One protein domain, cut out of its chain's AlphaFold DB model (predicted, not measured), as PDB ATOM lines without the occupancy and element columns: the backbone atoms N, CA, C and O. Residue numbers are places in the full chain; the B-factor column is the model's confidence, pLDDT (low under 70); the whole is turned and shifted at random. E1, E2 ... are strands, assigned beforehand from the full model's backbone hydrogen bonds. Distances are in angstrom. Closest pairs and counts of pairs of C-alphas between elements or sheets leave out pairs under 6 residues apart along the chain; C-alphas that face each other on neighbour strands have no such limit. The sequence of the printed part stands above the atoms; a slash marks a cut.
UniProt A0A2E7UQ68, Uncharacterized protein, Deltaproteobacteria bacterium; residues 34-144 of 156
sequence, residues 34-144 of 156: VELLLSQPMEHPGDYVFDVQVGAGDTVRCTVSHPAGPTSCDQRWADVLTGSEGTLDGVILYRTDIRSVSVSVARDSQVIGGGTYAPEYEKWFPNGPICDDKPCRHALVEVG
ATOM      1  N   VAL A  34     -10.259  -9.192  14.129       89.75
ATOM      2  CA  VAL A  34      -9.277  -9.167  13.046       89.75
ATOM      3  C   VAL A  34      -9.503  -7.875  12.279       89.75
ATOM      4  O   VAL A  34     -10.574  -7.695  11.703       89.75
ATOM      5  N   GLU A  35      -8.528  -6.975  12.284       92.31
ATOM      6  CA  GLU A  35      -8.562  -5.789  11.427       92.31
ATOM      7  C   GLU A  35      -7.866  -6.111  10.109       92.31
ATOM      8  O   GLU A  35      -6.721  -6.562  10.081       92.31
ATOM      9  N   LEU A  36      -8.591  -5.906   9.017       95.19
ATOM     10  CA  LEU A  36      -8.119  -6.009   7.647       95.19
ATOM     11  C   LEU A  36      -7.783  -4.589   7.189       95.19
ATOM     12  O   LEU A  36      -8.646  -3.888   6.657       95.19
ATOM     13  N   LEU A  37      -6.557  -4.152   7.459       95.44
ATOM     14  CA  LEU A  37      -6.089  -2.805   7.143       95.44
ATOM     15  C   LEU A  37      -5.539  -2.774   5.725       95.44
ATOM     16  O   LEU A  37      -4.754  -3.634   5.341       95.44
ATOM     17  N   LEU A  38      -5.921  -1.785   4.933       94.69
ATOM     18  CA  LEU A  38      -5.331  -1.571   3.620       94.69
ATOM     19  C   LEU A  38      -3.857  -1.179   3.776       94.69
ATOM     20  O   LEU A  38      -3.512  -0.382   4.645       94.69
ATOM     21  N   SER A  39      -2.987  -1.683   2.895       93.56
ATOM     22  CA  SER A  39      -1.542  -1.378   2.906       93.56
ATOM     23  C   SER A  39      -1.227   0.117   2.758       93.56
ATOM     24  O   SER A  39      -0.105   0.561   2.982       93.56
ATOM     25  N   GLN A  40      -2.214   0.893   2.322       90.25
ATOM     26  CA  GLN A  40      -2.221   2.348   2.316       90.25
ATOM     27  C   GLN A  40      -3.679   2.809   2.481       90.25
ATOM     28  O   GLN A  40      -4.557   2.212   1.848       90.25
ATOM     29  N   PRO A  41      -3.962   3.849   3.284       88.56
ATOM     30  CA  PRO A  41      -5.309   4.396   3.397       88.56
ATOM     31  C   PRO A  41      -5.840   4.876   2.041       88.56
ATOM     32  O   PRO A  41      -5.101   5.429   1.219       88.56
ATOM     33  N   MET A  42      -7.128   4.664   1.777       90.06
ATOM     34  CA  MET A  42      -7.758   5.142   0.547       90.06
ATOM     35  C   MET A  42      -8.222   6.583   0.722       90.06
ATOM     36  O   MET A  42      -9.139   6.879   1.483       90.06
ATOM     37  N   GLU A  43      -7.592   7.475  -0.035       89.12
ATOM     38  CA  GLU A  43      -7.947   8.899  -0.090       89.12
ATOM     39  C   GLU A  43      -8.847   9.228  -1.288       89.12
ATOM     40  O   GLU A  43      -9.602  10.199  -1.270       89.12
ATOM     41  N   HIS A  44      -8.783   8.409  -2.340       90.19
ATOM     42  CA  HIS A  44      -9.487   8.661  -3.592       90.19
ATOM     43  C   HIS A  44     -10.996   8.435  -3.416       90.19
ATOM     44  O   HIS A  44     -11.379   7.349  -2.975       90.19
ATOM     45  N   PRO A  45     -11.861   9.389  -3.804       92.69
ATOM     46  CA  PRO A  45     -13.306   9.186  -3.805       92.69
ATOM     47  C   PRO A  45     -13.724   7.990  -4.663       92.69
ATOM     48  O   PRO A  45     -13.046   7.660  -5.638       92.69
ATOM     49  N   GLY A  46     -14.846   7.369  -4.313       94.19
ATOM     50  CA  GLY A  46     -15.431   6.273  -5.083       94.19
ATOM     51  C   GLY A  46     -16.283   5.340  -4.233       94.19
ATOM     52  O   GLY A  46     -16.324   5.455  -3.004       94.19
ATOM     53  N   ASP A  47     -16.936   4.400  -4.909       96.50
ATOM     54  CA  ASP A  47     -17.696   3.336  -4.261       96.50
ATOM     55  C   ASP A  47     -16.795   2.120  -4.067       96.50
ATOM     56  O   ASP A  47     -16.404   1.445  -5.026       96.50
ATOM     57  N   TYR A  48     -16.459   1.839  -2.814       97.31
ATOM     58  CA  TYR A  48     -15.626   0.709  -2.440       97.31
ATOM     59  C   TYR A  48     -16.472  -0.475  -1.992       97.31
ATOM     60  O   TYR A  48     -17.488  -0.332  -1.306       97.31
ATOM     61  N   VAL A  49     -16.004  -1.663  -2.354       98.06
ATOM     62  CA  VAL A  49     -16.570  -2.944  -1.941       98.06
ATOM     63  C   VAL A  49     -15.455  -3.813  -1.383       98.06
ATOM     64  O   VAL A  49     -14.442  -4.029  -2.046       98.06
ATOM     65  N   PHE A  50     -15.673  -4.344  -0.187       98.25
ATOM     66  CA  PHE A  50     -14.855  -5.373   0.433       98.25
ATOM     67  C   PHE A  50     -15.666  -6.663   0.454       98.25
ATOM     68  O   PHE A  50     -16.638  -6.767   1.201       98.25
ATOM     69  N   ASP A  51     -15.274  -7.637  -0.356       98.31
ATOM     70  CA  ASP A  51     -15.796  -8.998  -0.266       98.31
ATOM     71  C   ASP A  51     -14.794  -9.825   0.553       98.31
ATOM     72  O   ASP A  51     -13.628  -9.969   0.175       98.31
ATOM     73  N   VAL A  52     -15.235 -10.343   1.698       98.12
ATOM     74  CA  VAL A  52     -14.399 -11.078   2.651       98.12
ATOM     75  C   VAL A  52     -14.965 -12.478   2.855       98.12
ATOM     76  O   VAL A  52     -16.153 -12.650   3.115       98.12
ATOM     77  N   GLN A  53     -14.101 -13.485   2.796       97.75
ATOM     78  CA  GLN A  53     -14.421 -14.880   3.069       97.75
ATOM     79  C   GLN A  53     -13.578 -15.396   4.237       97.75
ATOM     80  O   GLN A  53     -12.351 -15.320   4.214       97.75
ATOM     81  N   VAL A  54     -14.230 -15.956   5.251       95.19
ATOM     82  CA  VAL A  54     -13.608 -16.556   6.434       95.19
ATOM     83  C   VAL A  54     -13.566 -18.073   6.264       95.19
ATOM     84  O   VAL A  54     -14.592 -18.758   6.250       95.19
ATOM     85  N   GLY A  55     -12.356 -18.622   6.152       91.56
ATOM     86  CA  GLY A  55     -12.152 -20.039   5.862       91.56
ATOM     87  C   GLY A  55     -12.886 -20.470   4.587       91.56
ATOM     88  O   GLY A  55     -12.784 -19.817   3.555       91.56
ATOM     89  N   ALA A  56     -13.626 -21.579   4.666       85.75
ATOM     90  CA  ALA A  56     -14.412 -22.118   3.551       85.75
ATOM     91  C   ALA A  56     -15.923 -21.828   3.662       85.75
ATOM     92  O   ALA A  56     -16.700 -22.392   2.896       85.75
ATOM     93  N   GLY A  57     -16.348 -21.022   4.641       87.75
ATOM     94  CA  GLY A  57     -17.755 -20.908   5.024       87.75
ATOM     95  C   GLY A  57     -18.284 -19.486   4.931       87.75
ATOM     96  O   GLY A  57     -18.902 -19.118   3.937       87.75
ATOM     97  N   ASP A  58     -18.069 -18.715   5.994       94.81
ATOM     98  CA  ASP A  58     -18.744 -17.435   6.187       94.81
ATOM     99  C   ASP A  58     -18.203 -16.358   5.245       94.81
ATOM    100  O   ASP A  58     -16.994 -16.235   5.041       94.81
ATOM    101  N   THR A  59     -19.101 -15.539   4.708       97.06
ATOM    102  CA  THR A  59     -18.761 -14.401   3.855       97.06
ATOM    103  C   THR A  59     -19.406 -13.134   4.383       97.06
ATOM    104  O   THR A  59     -20.513 -13.182   4.921       97.06
ATOM    105  N   VAL A  60     -18.737 -12.004   4.193       97.31
ATOM    106  CA  VAL A  60     -19.303 -10.675   4.416       97.31
ATOM    107  C   VAL A  60     -18.945  -9.770   3.255       97.31
ATOM    108  O   VAL A  60     -17.825  -9.811   2.739       97.31
ATOM    109  N   ARG A  61     -19.903  -8.943   2.860       98.31
ATOM    110  CA  ARG A  61     -19.718  -7.863   1.907       98.31
ATOM    111  C   ARG A  61     -19.932  -6.535   2.612       98.31
ATOM    112  O   ARG A  61     -21.026  -6.262   3.106       98.31
ATOM    113  N   CYS A  62     -18.898  -5.704   2.618       98.00
ATOM    114  CA  CYS A  62     -18.969  -4.332   3.100       98.00
ATOM    115  C   CYS A  62     -18.881  -3.351   1.929       98.00
ATOM    116  O   CYS A  62     -18.060  -3.516   1.031       98.00
ATOM    117  N   THR A  63     -19.717  -2.322   1.940       97.75
ATOM    118  CA  THR A  63     -19.753  -1.253   0.940       97.75
ATOM    119  C   THR A  63     -19.571   0.099   1.609       97.75
ATOM    120  O   THR A  63     -20.149   0.340   2.674       97.75
ATOM    121  N   VAL A  64     -18.823   0.993   0.973       96.31
ATOM    122  CA  VAL A  64     -18.631   2.371   1.434       96.31
ATOM    123  C   VAL A  64     -18.510   3.322   0.254       96.31
ATOM    124  O   VAL A  64     -17.714   3.087  -0.650       96.31
ATOM    125  N   SER A  65     -19.264   4.417   0.290       95.38
ATOM    126  CA  SER A  65     -19.049   5.554  -0.607       95.38
ATOM    127  C   SER A  65     -18.132   6.566   0.087       95.38
ATOM    128  O   SER A  65     -18.527   7.224   1.049       95.38
ATOM    129  N   HIS A  66     -16.888   6.672  -0.376       91.50
ATOM    130  CA  HIS A  66     -15.832   7.517   0.202       91.50
ATOM    131  C   HIS A  66     -15.712   8.846  -0.571       91.50
ATOM    132  O   HIS A  66     -15.873   8.829  -1.795       91.50
ATOM    133  N   PRO A  67     -15.394  10.003   0.055       88.38
ATOM    134  CA  PRO A  67     -14.987  10.221   1.455       88.38
ATOM    135  C   PRO A  67     -16.126  10.502   2.437       88.38
ATOM    136  O   PRO A  67     -15.924  10.493   3.647       88.38
ATOM    137  N   ALA A  68     -17.326  10.777   1.937       81.25
ATOM    138  CA  ALA A  68     -18.494  11.029   2.763       81.25
ATOM    139  C   ALA A  68     -19.696  10.356   2.110       81.25
ATOM    140  O   ALA A  68     -20.182  10.797   1.068       81.25
ATOM    141  N   GLY A  69     -20.158   9.274   2.723       85.75
ATOM    142  CA  GLY A  69     -21.243   8.475   2.190       85.75
ATOM    143  C   GLY A  69     -21.597   7.312   3.110       85.75
ATOM    144  O   GLY A  69     -20.976   7.131   4.159       85.75
ATOM    145  N   PRO A  70     -22.648   6.558   2.763       90.12
ATOM    146  CA  PRO A  70     -23.097   5.446   3.580       90.12
ATOM    147  C   PRO A  70     -22.030   4.352   3.650       90.12
ATOM    148  O   PRO A  70     -21.394   4.012   2.652       90.12
ATOM    149  N   THR A  71     -21.894   3.768   4.835       93.25
ATOM    150  CA  THR A  71     -21.180   2.515   5.073       93.25
ATOM    151  C   THR A  71     -22.195   1.432   5.420       93.25
ATOM    152  O   THR A  71     -23.216   1.690   6.063       93.25
ATOM    153  N   SER A  72     -21.954   0.205   4.972       94.62
ATOM    154  CA  SER A  72     -22.793  -0.940   5.322       94.62
ATOM    155  C   SER A  72     -22.008  -2.234   5.190       94.62
ATOM    156  O   SER A  72     -21.230  -2.373   4.254       94.62
ATOM    157  N   CYS A  73     -22.244  -3.181   6.090       95.50
ATOM    158  CA  CYS A  73     -21.832  -4.572   5.944       95.50
ATOM    159  C   CYS A  73     -23.078  -5.459   6.039       95.50
ATOM    160  O   CYS A  73     -23.952  -5.224   6.877       95.50
ATOM    161  N   ASP A  74     -23.173  -6.486   5.193       96.50
ATOM    162  CA  ASP A  74     -24.312  -7.420   5.188       96.50
ATOM    163  C   ASP A  74     -24.313  -8.392   6.384       96.50
ATOM    164  O   ASP A  74     -25.300  -9.091   6.630       96.50
ATOM    165  N   GLN A  75     -23.237  -8.388   7.175       92.56
ATOM    166  CA  GLN A  75     -23.094  -9.158   8.402       92.56
ATOM    167  C   GLN A  75     -22.799  -8.258   9.598       92.56
ATOM    168  O   GLN A  75     -21.916  -7.410   9.560       92.56
ATOM    169  N   ARG A  76     -23.467  -8.533  10.725       88.56
ATOM    170  CA  ARG A  76     -23.289  -7.793  11.993       88.56
ATOM    171  C   ARG A  76     -21.939  -8.017  12.675       88.56
ATOM    172  O   ARG A  76     -21.659  -7.393  13.690       88.56
ATOM    173  N   TRP A  77     -21.156  -8.974  12.186       87.12
ATOM    174  CA  TRP A  77     -19.835  -9.298  12.717       87.12
ATOM    175  C   TRP A  77     -18.706  -8.611  11.941       87.12
ATOM    176  O   TRP A  77     -17.547  -8.941  12.184       87.12
ATOM    177  N   ALA A  78     -19.015  -7.652  11.062       92.19
ATOM    178  CA  ALA A  78     -18.025  -6.797  10.422       92.19
ATOM    179  C   ALA A  78     -18.488  -5.339  10.355       92.19
ATOM    180  O   ALA A  78     -19.687  -5.088  10.266       92.19
ATOM    181  N   ASP A  79     -17.531  -4.415  10.331       93.69
ATOM    182  CA  ASP A  79     -17.754  -2.987  10.091       93.69
ATOM    183  C   ASP A  79     -16.642  -2.405   9.207       93.69
ATOM    184  O   ASP A  79     -15.518  -2.910   9.172       93.69
ATOM    185  N   VAL A  80     -16.943  -1.310   8.507       94.50
ATOM    186  CA  VAL A  80     -15.939  -0.525   7.773       94.50
ATOM    187  C   VAL A  80     -15.099   0.284   8.764       94.50
ATOM    188  O   VAL A  80     -15.643   0.932   9.657       94.50
ATOM    189  N   LEU A  81     -13.779   0.277   8.582       91.56
ATOM    190  CA  LEU A  81     -12.836   1.093   9.343       91.56
ATOM    191  C   LEU A  81     -12.506   2.377   8.584       91.56
ATOM    192  O   LEU A  81     -12.010   2.340   7.456       91.56
ATOM    193  N   THR A  82     -12.742   3.510   9.238       89.25
ATOM    194  CA  THR A  82     -12.377   4.841   8.745       89.25
ATOM    195  C   THR A  82     -11.380   5.496   9.689       89.25
ATOM    196  O   THR A  82     -11.596   5.489  10.905       89.25
ATOM    197  N   GLY A  83     -10.327   6.093   9.140       83.56
ATOM    198  CA  GLY A  83      -9.300   6.794   9.898       83.56
ATOM    199  C   GLY A  83      -9.763   8.151  10.428       83.56
ATOM    200  O   GLY A  83     -10.806   8.688  10.045       83.56
ATOM    201  N   SER A  84      -8.958   8.747  11.310       75.31
ATOM    202  CA  SER A  84      -9.265  10.027  11.974       75.31
ATOM    203  C   SER A  84      -9.380  11.222  11.025       75.31
ATOM    204  O   SER A  84      -9.998  12.223  11.378       75.31
ATOM    205  N   GLU A  85      -8.796  11.123   9.831       79.44
ATOM    206  CA  GLU A  85      -8.849  12.157   8.788       79.44
ATOM    207  C   GLU A  85      -9.921  11.861   7.726       79.44
ATOM    208  O   GLU A  85      -9.956  12.487   6.670       79.44
ATOM    209  N   GLY A  86     -10.813  10.903   8.003       80.44
ATOM    210  CA  GLY A  86     -11.848  10.468   7.069       80.44
ATOM    211  C   GLY A  86     -11.314   9.595   5.937       80.44
ATOM    212  O   GLY A  86     -12.004   9.442   4.937       80.44
ATOM    213  N   THR A  87     -10.105   9.038   6.073       88.94
ATOM    214  CA  THR A  87      -9.559   8.017   5.172       88.94
ATOM    215  C   THR A  87     -10.316   6.703   5.320       88.94
ATOM    216  O   THR A  87     -10.840   6.391   6.390       88.94
ATOM    217  N   LEU A  88     -10.367   5.907   4.255       92.25
ATOM    218  CA  LEU A  88     -10.841   4.530   4.342       92.25
ATOM    219  C   LEU A  88      -9.647   3.616   4.636       92.25
ATOM    220  O   LEU A  88      -8.776   3.425   3.785       92.25
ATOM    221  N   ASP A  89      -9.632   3.054   5.842       94.06
ATOM    222  CA  ASP A  89      -8.504   2.282   6.367       94.06
ATOM    223  C   ASP A  89      -8.705   0.776   6.167       94.06
ATOM    224  O   ASP A  89      -7.725   0.045   6.043       94.06
ATOM    225  N   GLY A  90      -9.951   0.294   6.087       95.00
ATOM    226  CA  GLY A  90     -10.233  -1.114   5.802       95.00
ATOM    227  C   GLY A  90     -11.540  -1.632   6.393       95.00
ATOM    228  O   GLY A  90     -12.566  -0.955   6.349       95.00
ATOM    229  N   VAL A  91     -11.508  -2.854   6.931       95.56
ATOM    230  CA  VAL A  91     -12.662  -3.535   7.551       95.56
ATOM    231  C   VAL A  91     -12.226  -4.224   8.841       95.56
ATOM    232  O   VAL A  91     -11.166  -4.841   8.893       95.56
ATOM    233  N   ILE A  92     -13.060  -4.175   9.875       93.75
ATOM    234  CA  ILE A  92     -12.879  -4.934  11.115       93.75
ATOM    235  C   ILE A  92     -13.850  -6.107  11.160       93.75
ATOM    236  O   ILE A  92     -15.017  -5.966  10.810       93.75
ATOM    237  N   LEU A  93     -13.369  -7.266  11.611       92.19
ATOM    238  CA  LEU A  93     -14.169  -8.462  11.862       92.19
ATOM    239  C   LEU A  93     -14.189  -8.752  13.366       92.19
ATOM    240  O   LEU A  93     -13.139  -8.964  13.972       92.19
ATOM    241  N   TYR A  94     -15.368  -8.848  13.976       86.94
ATOM    242  CA  TYR A  94     -15.538  -9.120  15.409       86.94
ATOM    243  C   TYR A  94     -15.525 -10.624  15.716       86.94
ATOM    244  O   TYR A  94     -16.501 -11.191  16.214       86.94
ATOM    245  N   ARG A  95     -14.420 -11.296  15.360       83.50
ATOM    246  CA  ARG A  95     -14.233 -12.751  15.496       83.50
ATOM    247  C   ARG A  95     -12.806 -13.138  15.899       83.50
ATOM    248  O   ARG A  95     -11.833 -12.489  15.535       83.50
ATOM    249  N   THR A  96     -12.674 -14.277  16.589       76.44
ATOM    250  CA  THR A  96     -11.382 -14.817  17.094       76.44
ATOM    251  C   THR A  96     -11.046 -16.230  16.619       76.44
ATOM    252  O   THR A  96      -9.987 -16.787  16.940       76.44
ATOM    253  N   ASP A  97     -11.970 -16.839  15.889       82.06
ATOM    254  CA  ASP A  97     -11.889 -18.191  15.354       82.06
ATOM    255  C   ASP A  97     -11.357 -18.227  13.915       82.06
ATOM    256  O   ASP A  97     -11.177 -19.307  13.354       82.06
ATOM    257  N   ILE A  98     -11.034 -17.065  13.339       88.31
ATOM    258  CA  ILE A  98     -10.514 -16.946  11.980       88.31
ATOM    259  C   ILE A  98      -9.129 -17.598  11.907       88.31
ATOM    260  O   ILE A  98      -8.205 -17.266  12.646       88.31
ATOM    261  N   ARG A  99      -8.996 -18.584  11.019       91.56
ATOM    262  CA  ARG A  99      -7.721 -19.253  10.699       91.56
ATOM    263  C   ARG A  99      -7.182 -18.857   9.332       91.56
ATOM    264  O   ARG A  99      -5.984 -18.929   9.107       91.56
ATOM    265  N   SER A 100      -8.081 -18.456   8.442       95.56
ATOM    266  CA  SER A 100      -7.790 -17.980   7.100       95.56
ATOM    267  C   SER A 100      -8.857 -16.965   6.726       95.56
ATOM    268  O   SER A 100     -10.033 -17.172   7.039       95.56
ATOM    269  N   VAL A 101      -8.462 -15.903   6.041       96.62
ATOM    270  CA  VAL A 101      -9.356 -14.886   5.502       96.62
ATOM    271  C   VAL A 101      -8.920 -14.538   4.085       96.62
ATOM    272  O   VAL A 101      -7.750 -14.253   3.852       96.62
ATOM    273  N   SER A 102      -9.845 -14.587   3.138       97.62
ATOM    274  CA  SER A 102      -9.643 -14.085   1.782       97.62
ATOM    275  C   SER A 102     -10.384 -12.766   1.641       97.62
ATOM    276  O   SER A 102     -11.533 -12.664   2.056       97.62
ATOM    277  N   VAL A 103      -9.733 -11.761   1.072       97.88
ATOM    278  CA  VAL A 103     -10.273 -10.410   0.907       97.88
ATOM    279  C   VAL A 103     -10.131 -10.011  -0.552       97.88
ATOM    280  O   VAL A 103      -9.080 -10.233  -1.150       97.88
ATOM    281  N   SER A 104     -11.163  -9.391  -1.110       97.94
ATOM    282  CA  SER A 104     -11.130  -8.679  -2.384       97.94
ATOM    283  C   SER A 104     -11.618  -7.257  -2.153       97.94
ATOM    284  O   SER A 104     -12.676  -7.054  -1.563       97.94
ATOM    285  N   VAL A 105     -10.848  -6.281  -2.624       97.75
ATOM    286  CA  VAL A 105     -11.162  -4.855  -2.512       97.75
ATOM    287  C   VAL A 105     -11.384  -4.314  -3.914       97.75
ATOM    288  O   VAL A 105     -10.486  -4.378  -4.758       97.75
ATOM    289  N   ALA A 106     -12.568  -3.774  -4.169       97.25
ATOM    290  CA  ALA A 106     -12.912  -3.124  -5.423       97.25
ATOM    291  C   ALA A 106     -13.266  -1.654  -5.201       97.25
ATOM    292  O   ALA A 106     -13.818  -1.305  -4.162       97.25
ATOM    293  N   ARG A 107     -12.976  -0.815  -6.196       96.25
ATOM    294  CA  ARG A 107     -13.426   0.576  -6.304       96.25
ATOM    295  C   ARG A 107     -14.097   0.762  -7.655       96.25
ATOM    296  O   ARG A 107     -13.513   0.383  -8.669       96.25
ATOM    297  N   ASP A 108     -15.308   1.306  -7.676       95.81
ATOM    298  CA  ASP A 108     -16.090   1.556  -8.896       95.81
ATOM    299  C   ASP A 108     -16.180   0.310  -9.801       95.81
ATOM    300  O   ASP A 108     -16.016   0.362 -11.018       95.81
ATOM    301  N   SER A 109     -16.424  -0.850  -9.180       94.44
ATOM    302  CA  SER A 109     -16.464  -2.182  -9.817       94.44
ATOM    303  C   SER A 109     -15.128  -2.727 -10.354       94.44
ATOM    304  O   SER A 109     -15.110  -3.807 -10.943       94.44
ATOM    305  N   GLN A 110     -14.001  -2.048 -10.129       95.88
ATOM    306  CA  GLN A 110     -12.667  -2.549 -10.464       95.88
ATOM    307  C   GLN A 110     -11.960  -3.087  -9.217       95.88
ATOM    308  O   GLN A 110     -11.772  -2.356  -8.252       95.88
ATOM    309  N   VAL A 111     -11.506  -4.345  -9.249       96.00
ATOM    310  CA  VAL A 111     -10.668  -4.903  -8.175       96.00
ATOM    311  C   VAL A 111      -9.323  -4.180  -8.152       96.00
ATOM    312  O   VAL A 111      -8.592  -4.174  -9.144       96.00
ATOM    313  N   ILE A 112      -9.011  -3.571  -7.012       95.25
ATOM    314  CA  ILE A 112      -7.782  -2.815  -6.762       95.25
ATOM    315  C   ILE A 112      -6.848  -3.533  -5.789       95.25
ATOM    316  O   ILE A 112      -5.694  -3.145  -5.669       95.25
ATOM    317  N   GLY A 113      -7.297  -4.584  -5.108       95.69
ATOM    318  CA  GLY A 113      -6.441  -5.349  -4.210       95.69
ATOM    319  C   GLY A 113      -7.154  -6.503  -3.536       95.69
ATOM    320  O   GLY A 113      -8.312  -6.798  -3.833       95.69
ATOM    321  N   GLY A 114      -6.440  -7.167  -2.637       96.12
ATOM    322  CA  GLY A 114      -6.917  -8.374  -1.981       96.12
ATOM    323  C   GLY A 114      -5.830  -9.421  -1.784       96.12
ATOM    324  O   GLY A 114      -4.663  -9.215  -2.112       96.12
ATOM    325  N   GLY A 115      -6.218 -10.557  -1.223       96.69
ATOM    326  CA  GLY A 115      -5.335 -11.687  -0.958       96.69
ATOM    327  C   GLY A 115      -5.946 -12.665   0.035       96.69
ATOM    328  O   GLY A 115      -7.049 -12.445   0.534       96.69
ATOM    329  N   THR A 116      -5.214 -13.736   0.329       97.12
ATOM    330  CA  THR A 116      -5.570 -14.707   1.367       97.12
ATOM    331  C   THR A 116      -4.517 -14.676   2.460       97.12
ATOM    332  O   THR A 116      -3.324 -14.776   2.180       97.12
ATOM    333  N   TYR A 117      -4.968 -14.561   3.702       95.75
ATOM    334  CA  TYR A 117      -4.132 -14.311   4.865       95.75
ATOM    335  C   TYR A 117      -4.496 -15.259   6.004       95.75
ATOM    336  O   TYR A 117      -5.650 -15.666   6.146       95.75
ATOM    337  N   ALA A 118      -3.518 -15.570   6.846       94.69
ATOM    338  CA  ALA A 118      -3.724 -16.268   8.107       94.69
ATOM    339  C   ALA A 118      -3.500 -15.261   9.247       94.69
ATOM    340  O   ALA A 118      -2.359 -14.855   9.452       94.69
ATOM    341  N   PRO A 119      -4.551 -14.816   9.962       90.38
ATOM    342  CA  PRO A 119      -4.384 -13.824  11.019       90.38
ATOM    343  C   PRO A 119      -3.511 -14.346  12.163       90.38
ATOM    344  O   PRO A 119      -3.807 -15.385  12.766       90.38
ATOM    345  N   GLU A 120      -2.468 -13.593  12.499       86.94
ATOM    346  CA  GLU A 120      -1.627 -13.849  13.662       86.94
ATOM    347  C   GLU A 120      -2.161 -13.062  14.859       86.94
ATOM    348  O   GLU A 120      -2.228 -11.834  14.869       86.94
ATOM    349  N   TYR A 121      -2.599 -13.784  15.888       78.25
ATOM    350  CA  TYR A 121      -3.145 -13.174  17.095       78.25
ATOM    351  C   TYR A 121      -2.002 -12.798  18.037       78.25
ATOM    352  O   TYR A 121      -1.689 -13.537  18.972       78.25
ATOM    353  N   GLU A 122      -1.354 -11.675  17.746       60.66
ATOM    354  CA  GLU A 122      -0.126 -11.239  18.415       60.66
ATOM    355  C   GLU A 122      -0.371 -10.576  19.778       60.66
ATOM    356  O   GLU A 122       0.521 -10.565  20.628       60.66
ATOM    357  N   LYS A 123      -1.565 -10.009  20.010       57.88
ATOM    358  CA  LYS A 123      -1.827  -9.149  21.175       57.88
ATOM    359  C   LYS A 123      -2.979  -9.655  22.034       57.88
ATOM    360  O   LYS A 123      -4.089  -9.904  21.559       57.88
ATOM    361  N   TRP A 124      -2.679  -9.753  23.327       56.94
ATOM    362  CA  TRP A 124      -3.627  -9.990  24.405       56.94
ATOM    363  C   TRP A 124      -3.959  -8.646  25.039       56.94
ATOM    364  O   TRP A 124      -3.086  -8.014  25.634       56.94
ATOM    365  N   PHE A 125      -5.198  -8.188  24.897       53.72
ATOM    366  CA  PHE A 125      -5.611  -6.933  25.519       53.72
ATOM    367  C   PHE A 125      -6.160  -7.193  26.922       53.72
ATOM    368  O   PHE A 125      -6.893  -8.173  27.108       53.72
ATOM    369  N   PRO A 126      -5.799  -6.355  27.919       51.03
ATOM    370  CA  PRO A 126      -6.377  -6.448  29.243       51.03
ATOM    371  C   PRO A 126      -7.882  -6.281  29.115       51.03
ATOM    372  O   PRO A 126      -8.411  -5.302  28.590       51.03
ATOM    373  N   ASN A 127      -8.547  -7.311  29.588       52.25
ATOM    374  CA  ASN A 127      -9.975  -7.371  29.685       52.25
ATOM    375  C   ASN A 127     -10.470  -6.342  30.702       52.25
ATOM    376  O   ASN A 127      -9.863  -6.163  31.760       52.25
ATOM    377  N   GLY A 128     -11.594  -5.687  30.406       50.41
ATOM    378  CA  GLY A 128     -12.308  -4.936  31.433       50.41
ATOM    379  C   GLY A 128     -12.695  -5.858  32.603       50.41
ATOM    380  O   GLY A 128     -12.796  -7.070  32.400       50.41
ATOM    381  N   PRO A 129     -12.989  -5.316  33.801       52.03
ATOM    382  CA  PRO A 129     -13.296  -6.064  35.044       52.03
ATOM    383  C   PRO A 129     -14.572  -6.939  35.008       52.03
ATOM    384  O   PRO A 129     -15.090  -7.382  36.023       52.03
ATOM    385  N   ILE A 130     -15.108  -7.107  33.816       49.16
ATOM    386  CA  ILE A 130     -16.451  -7.490  33.424       49.16
ATOM    387  C   ILE A 130     -16.417  -8.467  32.246       49.16
ATOM    388  O   ILE A 130     -17.458  -9.020  31.902       49.16
ATOM    389  N   CYS A 131     -15.234  -8.646  31.639       53.06
ATOM    390  CA  CYS A 131     -14.911  -9.727  30.720       53.06
ATOM    391  C   CYS A 131     -14.684 -11.048  31.470       53.06
ATOM    392  O   CYS A 131     -14.244 -11.028  32.616       53.06
ATOM    393  N   ASP A 132     -14.841 -12.182  30.782       54.34
ATOM    394  CA  ASP A 132     -14.285 -13.470  31.226       54.34
ATOM    395  C   ASP A 132     -12.770 -13.354  31.535       54.34
ATOM    396  O   ASP A 132     -12.065 -12.535  30.944       54.34
ATOM    397  N   ASP A 133     -12.219 -14.240  32.372       56.66
ATOM    398  CA  ASP A 133     -10.797 -14.229  32.787       56.66
ATOM    399  C   ASP A 133      -9.782 -14.496  31.645       56.66
ATOM    400  O   ASP A 133      -8.570 -14.558  31.868       56.66
ATOM    401  N   LYS A 134     -10.254 -14.700  30.406       54.94
ATOM    402  CA  LYS A 134      -9.420 -14.996  29.232       54.94
ATOM    403  C   LYS A 134      -9.199 -13.747  28.377       54.94
ATOM    404  O   LYS A 134     -10.184 -13.230  27.853       54.94
ATOM    405  N   PRO A 135      -7.950 -13.307  28.145       58.25
ATOM    406  CA  PRO A 135      -7.673 -12.053  27.448       58.25
ATOM    407  C   PRO A 135      -8.220 -12.018  26.012       58.25
ATOM    408  O   PRO A 135      -8.222 -13.032  25.305       58.25
ATOM    409  N   CYS A 136      -8.666 -10.839  25.571       65.12
ATOM    410  CA  CYS A 136      -9.102 -10.605  24.194       65.12
ATOM    411  C   CYS A 136      -7.974 -10.880  23.206       65.12
ATOM    412  O   CYS A 136      -6.839 -10.459  23.428       65.12
ATOM    413  N   ARG A 137      -8.306 -11.547  22.098       73.12
ATOM    414  CA  ARG A 137      -7.362 -11.850  21.017       73.12
ATOM    415  C   ARG A 137      -7.572 -10.886  19.869       73.12
ATOM    416  O   ARG A 137      -8.687 -10.770  19.376       73.12
ATOM    417  N   HIS A 138      -6.503 -10.264  19.415       79.56
ATOM    418  CA  HIS A 138      -6.548  -9.328  18.306       79.56
ATOM    419  C   HIS A 138      -5.488  -9.686  17.272       79.56
ATOM    420  O   HIS A 138      -4.372 -10.055  17.648       79.56
ATOM    421  N   ALA A 139      -5.848  -9.583  15.998       85.75
ATOM    422  CA  ALA A 139      -4.942  -9.765  14.877       85.75
ATOM    423  C   ALA A 139      -5.062  -8.592  13.903       85.75
ATOM    424  O   ALA A 139      -6.157  -8.080  13.666       85.75
ATOM    425  N   LEU A 140      -3.929  -8.224  13.315       89.50
ATOM    426  CA  LEU A 140      -3.839  -7.251  12.237       89.50
ATOM    427  C   LEU A 140      -3.445  -7.992  10.962       89.50
ATOM    428  O   LEU A 140      -2.527  -8.811  10.973       89.50
ATOM    429  N   VAL A 141      -4.146  -7.716   9.871       92.00
ATOM    430  CA  VAL A 141      -3.831  -8.221   8.538       92.00
ATOM    431  C   VAL A 141      -3.712  -7.026   7.614       92.00
ATOM    432  O   VAL A 141      -4.682  -6.301   7.408       92.00
ATOM    433  N   GLU A 142      -2.531  -6.846   7.036       95.75
ATOM    434  CA  GLU A 142      -2.325  -5.854   5.990       95.75
ATOM    435  C   GLU A 142      -2.775  -6.421   4.633       95.75
ATOM    436  O   GLU A 142      -2.319  -7.479   4.198       95.75
ATOM    437  N   VAL A 143      -3.686  -5.718   3.965       94.88
ATOM    438  CA  VAL A 143      -4.282  -6.077   2.679       94.88
ATOM    439  C   VAL A 143      -3.666  -5.215   1.586       94.88
ATOM    440  O   VAL A 143      -3.909  -4.010   1.507       94.88
ATOM    441  N   GLY A 144      -2.899  -5.846   0.700       91.56
ATOM    442  CA  GLY A 144      -2.276  -5.160  -0.429       91.56
ATOM    443  C   GLY A 144      -3.304  -4.567  -1.399       91.56
ATOM    444  O   GLY A 144      -4.180  -5.279  -1.898       91.56
TER     445      GLY A 144
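This is residues 34 to 144 of the 156 residues of an uncharacterized protein of Deltaproteobacteria bacterium (UniProt A0A2E7UQ68). Two five-stranded sheets lie face to face as a sandwich, their strands crossed at 34 degrees, and at one end E9, the link of residues 126 to 135 and the beginning of E10, residues 136 to 138, reach out beyond the rest, while residues 139 to 143 of E10 pair with E1 within the sandwich. The sheet E5 E6 E1 E10 E9 is mixed and strongly curled; the sheet E4 E3 E2 E7 E8 is all antiparallel. The printed part has 111 residues with no named helix and ten named strands, E1 to E10 in chain order, and its class is all strand. It is compact, with a radius of gyration of the C-alphas of 14.3 A and spans of 44 by 32 by 24 A.

E1, residues 34 to 42, begins at C-alpha 34 (-9.277, -9.167, 13.046), bends by 80 degrees at residue 39 and is 19.1 A long. E2, residues 46 to 54, is 25.6 A long, and E3, residues 58 to 66, is 25.8 A. E4 is residues 71 to 73, E5 residues 78 to 82 and E6 residues 88 to 93. E7, residues 101 to 107, is 19.9 A long, and E8, residues 110 to 117, is 21.1 A, from C-alpha 110 at (-12.667, -2.549, -10.464). E9 is residues 123 to 125. E10, residues 136 to 143, is 22.5 A long and ends at C-alpha 143 (-4.282, -6.077, 2.679).

The facing parts of the two sheets are 9.5 A centre to centre, with best planes 13 degrees apart. In the first sheet, E1 and E10 are parallel at 33 degrees, with N 37 and O 141 2.9 A apart. E6 is antiparallel to E1, with N 36 to O 91 at 2.8 A, and E5 and E6 form a hairpin, with N 81 to O 90 at 2.8 A. Pairing is staggered along E10: residues 139 to 143 pair with E1, and residues 136 to 138 with E9, where N 138 and O 123 are 3.2 A apart. In the other sheet, E2 E3 E4 form a meander, each strand the antiparallel neighbour of the one before, with N 50 to O 62 at 2.8 A and N 72 to O 63 at 2.9 A. E7 is antiparallel to E2, with N 51 to O 104 at 2.9 A, and E7 and E8 form a hairpin, with N 105 to O 113 at 2.9 A. Across the sandwich, the closest C-alphas of E8 and E10 are those of Gly 114 and Val 143, 5.8 A apart.

The C-alphas farthest apart are those of Gln 110 and Pro 129, 45.6 A. The printed part has no cut and no long link. Mean pLDDT of the printed part is 87.0; residues 122 to 136 are under 70.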